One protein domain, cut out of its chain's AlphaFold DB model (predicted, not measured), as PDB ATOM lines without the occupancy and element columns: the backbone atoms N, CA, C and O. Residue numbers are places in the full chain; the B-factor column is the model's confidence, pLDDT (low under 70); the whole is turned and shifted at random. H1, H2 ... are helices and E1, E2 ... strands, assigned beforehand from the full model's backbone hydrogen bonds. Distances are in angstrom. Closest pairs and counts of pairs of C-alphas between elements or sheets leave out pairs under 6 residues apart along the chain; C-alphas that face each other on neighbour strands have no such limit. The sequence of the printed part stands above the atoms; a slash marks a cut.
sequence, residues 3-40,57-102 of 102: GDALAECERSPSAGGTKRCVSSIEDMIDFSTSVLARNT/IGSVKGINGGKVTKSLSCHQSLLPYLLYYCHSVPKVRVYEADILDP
ATOM      1  N   GLY A   3     285.083 466.511 521.220       85.31
ATOM      2  CA  GLY A   3     284.026 467.385 521.741       85.31
ATOM      3  C   GLY A   3     283.868 468.701 520.973       85.31
ATOM      4  O   GLY A   3     282.742 469.135 520.757       85.31
ATOM      5  N   ASP A   4     284.964 469.292 520.489       86.75
ATOM      6  CA  ASP A   4     284.920 470.553 519.732       86.75
ATOM      7  C   ASP A   4     284.242 470.349 518.373       86.75
ATOM      8  O   ASP A   4     283.415 471.154 517.956       86.75
ATOM      9  N   ALA A   5     284.560 469.241 517.695       89.94
ATOM     10  CA  ALA A   5     283.946 468.898 516.418       89.94
ATOM     11  C   ALA A   5     282.433 468.680 516.570       89.94
ATOM     12  O   ALA A   5     281.656 469.189 515.763       89.94
ATOM     13  N   LEU A   6     282.013 467.977 517.627       91.94
ATOM     14  CA  LEU A   6     280.598 467.758 517.920       91.94
ATOM     15  C   LEU A   6     279.881 469.077 518.235       91.94
ATOM     16  O   LEU A   6     278.850 469.368 517.631       91.94
ATOM     17  N   ALA A   7     280.466 469.915 519.094       92.50
ATOM     18  CA  ALA A   7     279.912 471.223 519.438       92.50
ATOM     19  C   ALA A   7     279.753 472.125 518.202       92.50
ATOM     20  O   ALA A   7     278.705 472.751 518.005       92.50
ATOM     21  N   GLU A   8     280.753 472.145 517.317       91.00
ATOM     22  CA  GLU A   8     280.685 472.869 516.045       91.00
ATOM     23  C   GLU A   8     279.605 472.319 515.113       91.00
ATOM     24  O   GLU A   8     278.976 473.094 514.390       91.00
ATOM     25  N   CYS A   9     279.320 471.018 515.146       92.56
ATOM     26  CA  CYS A   9     278.258 470.404 514.353       92.56
ATOM     27  C   CYS A   9     276.857 470.631 514.921       92.56
ATOM     28  O   CYS A   9     275.932 470.883 514.146       92.56
ATOM     29  N   GLU A  10     276.690 470.652 516.237       93.19
ATOM     30  CA  GLU A  10     275.379 470.757 516.892       93.19
ATOM     31  C   GLU A  10     274.907 472.198 517.098       93.19
ATOM     32  O   GLU A  10     273.702 472.454 517.102       93.19
ATOM     33  N   ARG A  11     275.823 473.170 517.214       93.00
ATOM     34  CA  ARG A  11     275.435 474.576 517.435       93.00
ATOM     35  C   ARG A  11     274.520 475.124 516.334       93.00
ATOM     36  O   ARG A  11     274.585 474.704 515.183       93.00
ATOM     37  N   SER A  12     273.713 476.136 516.614       93.12
ATOM     38  CA  SER A  12     272.913 476.753 515.548       93.12
ATOM     39  C   SER A  12     273.800 477.399 514.462       93.12
ATOM     40  O   SER A  12     274.908 477.867 514.760       93.12
ATOM     41  N   PRO A  13     273.351 477.429 513.192       90.19
ATOM     42  CA  PRO A  13     274.008 478.215 512.153       90.19
ATOM     43  C   PRO A  13     274.066 479.700 512.529       90.19
ATOM     44  O   PRO A  13     273.204 480.205 513.249       90.19
ATOM     45  N   SER A  14     275.054 480.420 511.994       85.25
ATOM     46  CA  SER A  14     275.083 481.884 512.080       85.25
ATOM     47  C   SER A  14     273.834 482.487 511.427       85.25
ATOM     48  O   SER A  14     273.276 481.902 510.498       85.25
ATOM     49  N   ALA A  15     273.399 483.663 511.891       83.12
ATOM     50  CA  ALA A  15     272.170 484.302 511.423       83.12
ATOM     51  C   ALA A  15     272.107 484.402 509.884       83.12
ATOM     52  O   ALA A  15     272.990 484.977 509.248       83.12
ATOM     53  N   GLY A  16     271.056 483.825 509.293       79.50
ATOM     54  CA  GLY A  16     270.845 483.798 507.839       79.50
ATOM     55  C   GLY A  16     271.754 482.833 507.062       79.50
ATOM     56  O   GLY A  16     271.726 482.844 505.832       79.50
ATOM     57  N   GLY A  17     272.558 482.024 507.753       87.38
ATOM     58  CA  GLY A  17     273.426 481.003 507.177       87.38
ATOM     59  C   GLY A  17     272.838 479.593 507.255       87.38
ATOM     60  O   GLY A  17     271.884 479.305 507.975       87.38
ATOM     61  N   THR A  18     273.462 478.690 506.515       93.88
ATOM     62  CA  THR A  18     273.213 477.248 506.505       93.88
ATOM     63  C   THR A  18     274.504 476.535 506.867       93.88
ATOM     64  O   THR A  18     275.599 477.045 506.634       93.88
ATOM     65  N   LYS A  19     274.382 475.357 507.467       95.81
ATOM     66  CA  LYS A  19     275.505 474.611 508.023       95.81
ATOM     67  C   LYS A  19     275.235 473.125 507.885       95.81
ATOM     68  O   LYS A  19     274.087 472.708 508.042       95.81
ATOM     69  N   ARG A  20     276.269 472.337 507.618       96.12
ATOM     70  CA  ARG A  20     276.176 470.880 507.598       96.12
ATOM     71  C   ARG A  20     277.522 470.266 507.946       96.12
ATOM     72  O   ARG A  20     278.545 470.700 507.430       96.12
ATOM     73  N   CYS A  21     277.494 469.252 508.801       95.81
ATOM     74  CA  CYS A  21     278.613 468.336 508.956       95.81
ATOM     75  C   CYS A  21     278.363 467.106 508.092       95.81
ATOM     76  O   CYS A  21     277.264 466.556 508.128       95.81
ATOM     77  N   VAL A  22     279.355 466.710 507.302       96.31
ATOM     78  CA  VAL A  22     279.266 465.577 506.374       96.31
ATOM     79  C   VAL A  22     280.497 464.689 506.505       96.31
ATOM     80  O   VAL A  22     281.583 465.174 506.810       96.31
ATOM     81  N   SER A  23     280.342 463.387 506.293       94.19
ATOM     82  CA  SER A  23     281.419 462.397 506.456       94.19
ATOM     83  C   SER A  23     282.127 462.033 505.149       94.19
ATOM     84  O   SER A  23     283.020 461.191 505.155       94.19
ATOM     85  N   SER A  24     281.727 462.633 504.026       94.69
ATOM     86  CA  SER A  24     282.247 462.321 502.696       94.69
ATOM     87  C   SER A  24     282.473 463.590 501.868       94.69
ATOM     88  O   SER A  24     281.924 464.657 502.167       94.69
ATOM     89  N   ILE A  25     283.315 463.489 500.839       93.44
ATOM     90  CA  ILE A  25     283.555 464.600 499.904       93.44
ATOM     91  C   ILE A  25     282.366 464.740 498.947       93.44
ATOM     92  O   ILE A  25     282.023 465.844 498.535       93.44
ATOM     93  N   GLU A  26     281.696 463.642 498.630       95.94
ATOM     94  CA  GLU A  26     280.496 463.592 497.804       95.94
ATOM     95  C   GLU A  26     279.377 464.425 498.445       95.94
ATOM     96  O   GLU A  26     278.861 465.356 497.828       95.94
ATOM     97  N   ASP A  27     279.109 464.202 499.734       96.50
ATOM     98  CA  ASP A  27     278.129 464.984 500.494       96.50
ATOM     99  C   ASP A  27     278.551 466.456 500.645       96.50
ATOM    100  O   ASP A  27     277.703 467.351 500.734       96.50
ATOM    101  N   MET A  28     279.862 466.736 500.674       95.56
ATOM    102  CA  MET A  28     280.383 468.106 500.660       95.56
ATOM    103  C   MET A  28     280.039 468.797 499.339       95.56
ATOM    104  O   MET A  28     279.594 469.948 499.355       95.56
ATOM    105  N   ILE A  29     280.229 468.122 498.205       95.00
ATOM    106  CA  ILE A  29     279.907 468.640 496.871       95.00
ATOM    107  C   ILE A  29     278.397 468.862 496.743       95.00
ATOM    108  O   ILE A  29     277.969 469.944 496.320       95.00
ATOM    109  N   ASP A  30     277.587 467.897 497.172       96.25
ATOM    110  CA  ASP A  30     276.128 467.997 497.145       96.25
ATOM    111  C   ASP A  30     275.637 469.172 497.995       96.25
ATOM    112  O   ASP A  30     274.859 470.013 497.532       96.25
ATOM    113  N   PHE A  31     276.149 469.313 499.220       96.06
ATOM    114  CA  PHE A  31     275.810 470.452 500.066       96.06
ATOM    115  C   PHE A  31     276.267 471.779 499.447       96.06
ATOM    116  O   PHE A  31     275.480 472.726 499.377       96.06
ATOM    117  N   SER A  32     277.498 471.845 498.938       95.69
ATOM    118  CA  SER A  32     278.068 473.060 498.345       95.69
ATOM    119  C   SER A  32     277.250 473.554 497.157       95.69
ATOM    120  O   SER A  32     276.878 474.728 497.088       95.69
ATOM    121  N   THR A  33     276.908 472.646 496.246       95.56
ATOM    122  CA  THR A  33     276.129 472.967 495.045       95.56
ATOM    123  C   THR A  33     274.661 473.252 495.359       95.56
ATOM    124  O   THR A  33     274.052 474.062 494.658       95.56
ATOM    125  N   SER A  34     274.102 472.686 496.435       95.25
ATOM    126  CA  SER A  34     272.753 473.033 496.910       95.25
ATOM    127  C   SER A  34     272.648 474.474 497.426       95.25
ATOM    128  O   SER A  34     271.593 475.095 497.311       95.25
ATOM    129  N   VAL A  35     273.743 475.029 497.963       94.19
ATOM    130  CA  VAL A  35     273.783 476.378 498.553       94.19
ATOM    131  C   VAL A  35     274.245 477.439 497.549       94.19
ATOM    132  O   VAL A  35     273.693 478.540 497.525       94.19
ATOM    133  N   LEU A  36     275.264 477.138 496.736       93.94
ATOM    134  CA  LEU A  36     275.909 478.101 495.828       93.94
ATOM    135  C   LEU A  36     275.500 477.953 494.354       93.94
ATOM    136  O   LEU A  36     275.901 478.779 493.535       93.94
ATOM    137  N   ALA A  37     274.682 476.952 494.020       92.12
ATOM    138  CA  ALA A  37     274.424 476.478 492.661       92.12
ATOM    139  C   ALA A  37     275.644 475.805 491.995       92.12
ATOM    140  O   ALA A  37     276.761 475.776 492.515       92.12
ATOM    141  N   ARG A  38     275.413 475.210 490.819       90.44
ATOM    142  CA  ARG A  38     276.387 474.343 490.130       90.44
ATOM    143  C   ARG A  38     277.589 475.079 489.527       90.44
ATOM    144  O   ARG A  38     278.601 474.445 489.267       90.44
ATOM    145  N   ASN A  39     277.504 476.391 489.313       88.38
ATOM    146  CA  ASN A  39     278.592 477.183 488.731       88.38
ATOM    147  C   ASN A  39     279.501 477.780 489.822       88.38
ATOM    148  O   ASN A  39     279.596 478.999 489.968       88.38
ATOM    149  N   THR A  40     280.105 476.911 490.633       90.25
ATOM    150  CA  THR A  40     280.946 477.291 491.779       90.25
ATOM    151  C   THR A  40     282.407 476.937 491.515       90.25
ATOM    152  O   THR A  40     282.707 475.888 490.953       90.25
ATOM    153  N   ILE A  57     302.837 488.761 504.221       95.00
ATOM    154  CA  ILE A  57     301.841 488.782 503.148       95.00
ATOM    155  C   ILE A  57     302.427 489.507 501.936       95.00
ATOM    156  O   ILE A  57     302.863 490.654 502.044       95.00
ATOM    157  N   GLY A  58     302.421 488.828 500.793       95.94
ATOM    158  CA  GLY A  58     302.838 489.381 499.511       95.94
ATOM    159  C   GLY A  58     301.683 490.038 498.759       95.94
ATOM    160  O   GLY A  58     300.964 490.884 499.297       95.94
ATOM    161  N   SER A  59     301.511 489.678 497.483       96.81
ATOM    162  CA  SER A  59     300.436 490.251 496.677       96.81
ATOM    163  C   SER A  59     299.069 489.798 497.193       96.81
ATOM    164  O   SER A  59     298.910 488.677 497.673       96.81
ATOM    165  N   VAL A  60     298.073 490.685 497.114       96.94
ATOM    166  CA  VAL A  60     296.692 490.398 497.522       96.94
ATOM    167  C   VAL A  60     295.756 490.723 496.368       96.94
ATOM    168  O   VAL A  60     295.690 491.860 495.898       96.94
ATOM    169  N   LYS A  61     294.987 489.730 495.926       97.25
ATOM    170  CA  LYS A  61     294.070 489.828 494.791       97.25
ATOM    171  C   LYS A  61     292.640 489.533 495.217       97.25
ATOM    172  O   LYS A  61     292.316 488.447 495.688       97.25
ATOM    173  N   GLY A  62     291.745 490.494 494.990       96.75
ATOM    174  CA  GLY A  62     290.312 490.296 495.197       96.75
ATOM    175  C   GLY A  62     289.716 489.346 494.157       96.75
ATOM    176  O   GLY A  62     289.786 489.599 492.952       96.75
ATOM    177  N   ILE A  63     289.063 488.282 494.614       93.94
ATOM    178  CA  ILE A  63     288.277 487.398 493.751       93.94
ATOM    179  C   ILE A  63     287.003 488.129 493.311       93.94
ATOM    180  O   ILE A  63     286.479 488.975 494.037       93.94
ATOM    181  N   ASN A  64     286.509 487.832 492.102       90.75
ATOM    182  CA  ASN A  64     285.339 488.502 491.517       90.75
ATOM    183  C   ASN A  64     285.484 490.044 491.494       90.75
ATOM    184  O   ASN A  64     284.546 490.789 491.788       90.75
ATOM    185  N   GLY A  65     286.705 490.530 491.233       93.94
ATOM    186  CA  GLY A  65     287.030 491.959 491.252       93.94
ATOM    187  C   GLY A  65     286.875 492.617 492.629       93.94
ATOM    188  O   GLY A  65     286.592 493.809 492.701       93.94
ATOM    189  N   GLY A  66     286.971 491.847 493.720       95.00
ATOM    190  CA  GLY A  66     286.803 492.340 495.092       95.00
ATOM    191  C   GLY A  66     285.353 492.660 495.480       95.00
ATOM    192  O   GLY A  66     285.103 493.259 496.531       95.00
ATOM    193  N   LYS A  67     284.380 492.278 494.644       96.62
ATOM    194  CA  LYS A  67     282.956 492.472 494.929       96.62
ATOM    195  C   LYS A  67     282.496 491.537 496.044       96.62
ATOM    196  O   LYS A  67     283.022 490.443 496.236       96.62
ATOM    197  N   VAL A  68     281.467 491.977 496.766       95.88
ATOM    198  CA  VAL A  68     280.776 491.124 497.735       95.88
ATOM    199  C   VAL A  68     280.154 489.941 496.997       95.88
ATOM    200  O   VAL A  68     279.512 490.111 495.963       95.88
ATOM    201  N   THR A  69     280.348 488.750 497.544       92.75
ATOM    202  CA  THR A  69     279.837 487.487 497.024       92.75
ATOM    203  C   THR A  69     279.262 486.637 498.158       92.75
ATOM    204  O   THR A  69     279.320 487.012 499.333       92.75
ATOM    205  N   LYS A  70     278.706 485.484 497.789       92.38
ATOM    206  CA  LYS A  70     278.413 484.368 498.687       92.38
ATOM    207  C   LYS A  70     279.556 483.360 498.601       92.38
ATOM    208  O   LYS A  70     280.128 483.176 497.526       92.38
ATOM    209  N   SER A  71     279.868 482.701 499.707       94.31
ATOM    210  CA  SER A  71     280.753 481.538 499.716       94.31
ATOM    211  C   SER A  71     280.229 480.470 500.667       94.31
ATOM    212  O   SER A  71     279.283 480.685 501.428       94.31
ATOM    213  N   LEU A  72     280.844 479.300 500.596       95.75
ATOM    214  CA  LEU A  72     280.666 478.213 501.536       95.75
ATOM    215  C   LEU A  72     282.065 477.751 501.917       95.75
ATOM    216  O   LEU A  72     282.890 477.496 501.040       95.75
ATOM    217  N   SER A  73     282.346 477.740 503.214       95.12
ATOM    218  CA  SER A  73     283.624 477.282 503.748       95.12
ATOM    219  C   SER A  73     283.432 475.907 504.358       95.12
ATOM    220  O   SER A  73     282.439 475.678 505.049       95.12
ATOM    221  N   CYS A  74     284.364 475.005 504.074       95.50
ATOM    222  CA  CYS A  74     284.420 473.678 504.660       95.50
ATOM    223  C   CYS A  74     285.758 473.508 505.366       95.50
ATOM    224  O   CYS A  74     286.808 473.850 504.825       95.50
ATOM    225  N   HIS A  75     285.707 472.944 506.562       93.38
ATOM    226  CA  HIS A  75     286.864 472.660 507.389       93.38
ATOM    227  C   HIS A  75     286.918 471.164 507.661       93.38
ATOM    228  O   HIS A  75     285.903 470.546 507.991       93.38
ATOM    229  N   GLN A  76     288.111 470.589 507.543       91.94
ATOM    230  CA  GLN A  76     288.366 469.243 508.034       91.94
ATOM    231  C   GLN A  76     288.394 469.273 509.560       91.94
ATOM    232  O   GLN A  76     289.109 470.072 510.166       91.94
ATOM    233  N   SER A  77     287.607 468.400 510.170       89.44
ATOM    234  CA  SER A  77     287.571 468.182 511.607       89.44
ATOM    235  C   SER A  77     287.656 466.687 511.894       89.44
ATOM    236  O   SER A  77     287.318 465.853 511.050       89.44
ATOM    237  N   LEU A  78     288.142 466.339 513.082       85.06
ATOM    238  CA  LEU A  78     288.319 464.951 513.493       85.06
ATOM    239  C   LEU A  78     287.259 464.571 514.532       85.06
ATOM    240  O   LEU A  78     287.223 465.151 515.619       85.06
ATOM    241  N   LEU A  79     286.422 463.587 514.200       76.62
ATOM    242  CA  LEU A  79     285.328 463.090 515.038       76.62
ATOM    243  C   LEU A  79     285.062 461.608 514.731       76.62
ATOM    244  O   LEU A  79     284.446 461.344 513.710       76.62
ATOM    245  N   PRO A  80     285.314 460.665 515.661       86.38
ATOM    246  CA  PRO A  80     286.106 459.417 515.472       86.38
ATOM    247  C   PRO A  80     286.724 459.068 514.093       86.38
ATOM    248  O   PRO A  80     287.750 458.400 514.037       86.38
ATOM    249  N   TYR A  81     286.115 459.494 512.997       86.81
ATOM    250  CA  TYR A  81     286.515 459.484 511.599       86.81
ATOM    251  C   TYR A  81     286.673 460.925 511.053       86.81
ATOM    252  O   TYR A  81     286.541 461.919 511.775       86.81
ATOM    253  N   LEU A  82     287.015 461.046 509.766       90.12
ATOM    254  CA  LEU A  82     287.120 462.332 509.075       90.12
ATOM    255  C   LEU A  82     285.732 462.948 508.875       90.12
ATOM    256  O   LEU A  82     284.839 462.317 508.314       90.12
ATOM    257  N   LEU A  83     285.579 464.196 509.296       93.94
ATOM    258  CA  LEU A  83     284.352 464.962 509.152       93.94
ATOM    259  C   LEU A  83     284.655 466.286 508.460       93.94
ATOM    260  O   LEU A  83     285.668 466.933 508.727       93.94
ATOM    261  N   TYR A  84     283.742 466.728 507.614       95.44
ATOM    262  CA  TYR A  84     283.777 468.044 507.003       95.44
ATOM    263  C   TYR A  84     282.690 468.907 507.617       95.44
ATOM    264  O   TYR A  84     281.499 468.678 507.414       95.44
ATOM    265  N   TYR A  85     283.111 469.912 508.373       95.19
ATOM    266  CA  TYR A  85     282.239 470.959 508.876       95.19
ATOM    267  C   TYR A  85     282.123 472.058 507.818       95.19
ATOM    268  O   TYR A  85     283.093 472.767 507.560       95.19
ATOM    269  N   CYS A  86     280.949 472.207 507.209       96.38
ATOM    270  CA  CYS A  86     280.691 473.195 506.169       96.38
ATOM    271  C   CYS A  86     279.649 474.225 506.606       96.38
ATOM    272  O   CYS A  86     278.625 473.880 507.202       96.38
ATOM    273  N   HIS A  87     279.853 475.489 506.249       96.06
ATOM    274  CA  HIS A  87     278.892 476.555 506.519       96.06
ATOM    275  C   HIS A  87     278.904 477.646 505.449       96.06
ATOM    276  O   HIS A  87     279.936 477.969 504.858       96.06
ATOM    277  N   SER A  88     277.734 478.228 505.198       95.00
ATOM    278  CA  SER A  88     277.590 479.318 504.243       95.00
ATOM    279  C   SER A  88     277.961 480.663 504.855       95.00
ATOM    280  O   SER A  88     277.729 480.942 506.035       95.00
ATOM    281  N   VAL A  89     278.553 481.510 504.020       92.69
ATOM    282  CA  VAL A  89     278.925 482.885 504.336       92.69
ATOM    283  C   VAL A  89     278.253 483.777 503.285       92.69
ATOM    284  O   VAL A  89     278.792 483.994 502.197       92.69
ATOM    285  N   PRO A  90     277.025 484.261 503.552       90.81
ATOM    286  CA  PRO A  90     276.168 484.861 502.526       90.81
ATOM    287  C   PRO A  90     276.610 486.260 502.072       90.81
ATOM    288  O   PRO A  90     276.106 486.766 501.070       90.81
ATOM    289  N   LYS A  91     277.516 486.913 502.805       92.62
ATOM    290  CA  LYS A  91     278.000 488.260 502.490       92.62
ATOM    291  C   LYS A  91     279.475 488.380 502.851       92.62
ATOM    292  O   LYS A  91     279.814 488.690 503.988       92.62
ATOM    293  N   VAL A  92     280.349 488.136 501.880       93.06
ATOM    294  CA  VAL A  92     281.802 488.084 502.093       93.06
ATOM    295  C   VAL A  92     282.563 488.674 500.909       93.06
ATOM    296  O   VAL A  92     282.053 488.712 499.791       93.06
ATOM    297  N   ARG A  93     283.789 489.145 501.145       96.25
ATOM    298  CA  ARG A  93     284.782 489.412 500.096       96.25
ATOM    299  C   ARG A  93     285.893 488.384 500.241       96.25
ATOM    300  O   ARG A  93     286.358 488.157 501.353       96.25
ATOM    301  N   VAL A  94     286.279 487.760 499.136       95.31
ATOM    302  CA  VAL A  94     287.304 486.710 499.123       95.31
ATOM    303  C   VAL A  94     288.551 487.258 498.450       95.31
ATOM    304  O   VAL A  94     288.457 487.909 497.408       95.31
ATOM    305  N   TYR A  95     289.703 486.977 499.046       95.75
ATOM    306  CA  TYR A  95     291.008 487.396 498.556       95.75
ATOM    307  C   TYR A  95     291.918 486.175 498.442       95.75
ATOM    308  O   TYR A  95     291.847 485.267 499.267       95.75
ATOM    309  N   GLU A  96     292.741 486.163 497.405       95.75
ATOM    310  CA  GLU A  96     293.895 485.278 497.264       95.75
ATOM    311  C   GLU A  96     295.129 486.099 497.631       95.75
ATOM    312  O   GLU A  96     295.243 487.245 497.184       95.75
ATOM    313  N   ALA A  97     295.986 485.568 498.498       94.25
ATOM    314  CA  ALA A  97     297.145 486.283 499.006       94.25
ATOM    315  C   ALA A  97     298.382 485.386 498.990       94.25
ATOM    316  O   ALA A  97     298.289 484.214 499.360       94.25
ATOM    317  N   ASP A  98     299.520 485.954 498.600       93.94
ATOM    318  CA  ASP A  98     300.810 485.272 498.680       93.94
ATOM    319  C   ASP A  98     301.321 485.255 500.120       93.94
ATOM    320  O   ASP A  98     301.157 486.225 500.867       93.94
ATOM    321  N   ILE A  99     302.016 484.176 500.472       93.31
ATOM    322  CA  ILE A  99     302.800 484.069 501.702       93.31
ATOM    323  C   ILE A  99     304.264 483.927 501.279       93.31
ATOM    324  O   ILE A  99     304.626 482.916 500.678       93.31
ATOM    325  N   LEU A 100     305.080 484.960 501.521       89.19
ATOM    326  CA  LEU A 100     306.445 485.058 500.975       89.19
ATOM    327  C   LEU A 100     307.506 484.403 501.865       89.19
ATOM    328  O   LEU A 100     308.426 483.783 501.339       89.19
ATOM    329  N   ASP A 101     307.317 484.465 503.184       79.94
ATOM    330  CA  ASP A 101     308.201 483.859 504.187       79.94
ATOM    331  C   ASP A 101     307.398 482.897 505.093       79.94
ATOM    332  O   ASP A 101     307.106 483.238 506.242       79.94
ATOM    333  N   PRO A 102     306.924 481.753 504.558       67.19
ATOM    334  CA  PRO A 102     306.083 480.794 505.279       67.19
ATOM    335  C   PRO A 102     306.857 479.836 506.203       67.19
ATOM    336  O   PRO A 102     308.039 479.529 505.927       67.19
TER     337      PRO A 102
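What this domain is: This is residues 3 to 40 and 57 to 102 of the 102 residues of the protein "Polygalacturonase-1 non-catalytic subunit beta" of Capsicum chinense (UniProt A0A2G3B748). The model makes an open V: one arm is a long sheet with E4 in the middle between E1 and E3, and a helix packs on each of its faces, H1 on one and H2 on the other; the other arm is a slim two-stranded ladder of E2 and E5. The short helix H3 sits near the corner of the V, where residues 67 to 68 and 93 to 94 join the two arms. The printed part has 84 residues, with three named helices and five named strands in the order H1, E1, H2, E2, H3, E3, E4, E5. The sheets run E1, E4, E3 and E2, E5, both antiparallel, and the class is mixed, helices and strands. The whole is loose, with a radius of gyration of the C-alphas of 14.8 A and spans of 39 by 32 by 25 A.

Where its parts are: Begin with the larger sheet, and find C-alpha 69 at (279.837, 487.487, 497.024). From there E3, residues 69 to 79, runs 30.8 A, and after Pro 80 you meet E4, residues 81 to 92, which runs 30.5 A and bends by 55 degrees at residue 89. The third strand is E1, residues 19 to 22, 9.9 A long. Look next for the helices: H1, residues 3 to 10, begins with C-alpha 3 at (284.026, 467.385, 521.741) and is 10.5 A long, and H2, residues 25 to 36, is 16.0 A long. In the smaller sheet, E2 is residues 57 to 62, 14.1 A, and E5 is residues 95 to 99, 12.6 A, ending with C-alpha 99 at (302.800, 484.069, 501.702). H3, residues 63 to 66, follows E2 directly.

How they stand to each other: Look first at the hairpin of E3 and E4, antiparallel at 160 degrees between their directions, where N 75 and O 85 are 2.8 A apart and N 87 and O 73 are 2.9 A apart, both within hydrogen-bond range. On the other side of E4 you find E1, antiparallel to it at 157 degrees, with N 20 and O 86 at 2.8 A; E1 and E3 are the edge strands. H1 and H2 are on opposite faces of this sheet, an arrangement in three layers, with helices on both faces of a sheet. H2 has a height of 8.7 A over the sheet, lies over E4 and runs along the strands, at 13 degrees to E4 on the local plane; its closest C-alphas to E3 are those of Ser 32 and Leu 72, 6.6 A apart. H1 has a height of 8.6 A, lies over E4 and runs slantwise to the strands, at 48 degrees to E4 on the local plane; its closest C-alphas to E1 are those of Cys 9 and Cys 21, 5.8 A apart. Move now to E2 and E5, antiparallel at 163 degrees, where N 61 and O 96 are 2.8 A apart. E2 is apart from E3 and E4, and E5 is apart from both too. H3 is not on the larger sheet; its closest C-alphas to E5 are those of Ile 63 and Tyr 95, 5.5 A apart. In H1 and H2 every O i to N i+4 pair is within hydrogen-bond range, and H3 is too short for such a pair.

The domain as a whole: The two C-alphas farthest apart are those of Gly 65 and Pro 80, at 40.6 A. Residues 41 to 56 are cut out between H2 and E2, and C-alphas 40 and 57 are 26.4 A apart across the cut. Of the links that are printed whole, none is long; the link from H1 to E1, 8 residues, is short and the others are tight. The mean pLDDT of the printed part is 92.4, and the one residue under 70 is Pro 102, the chain's last.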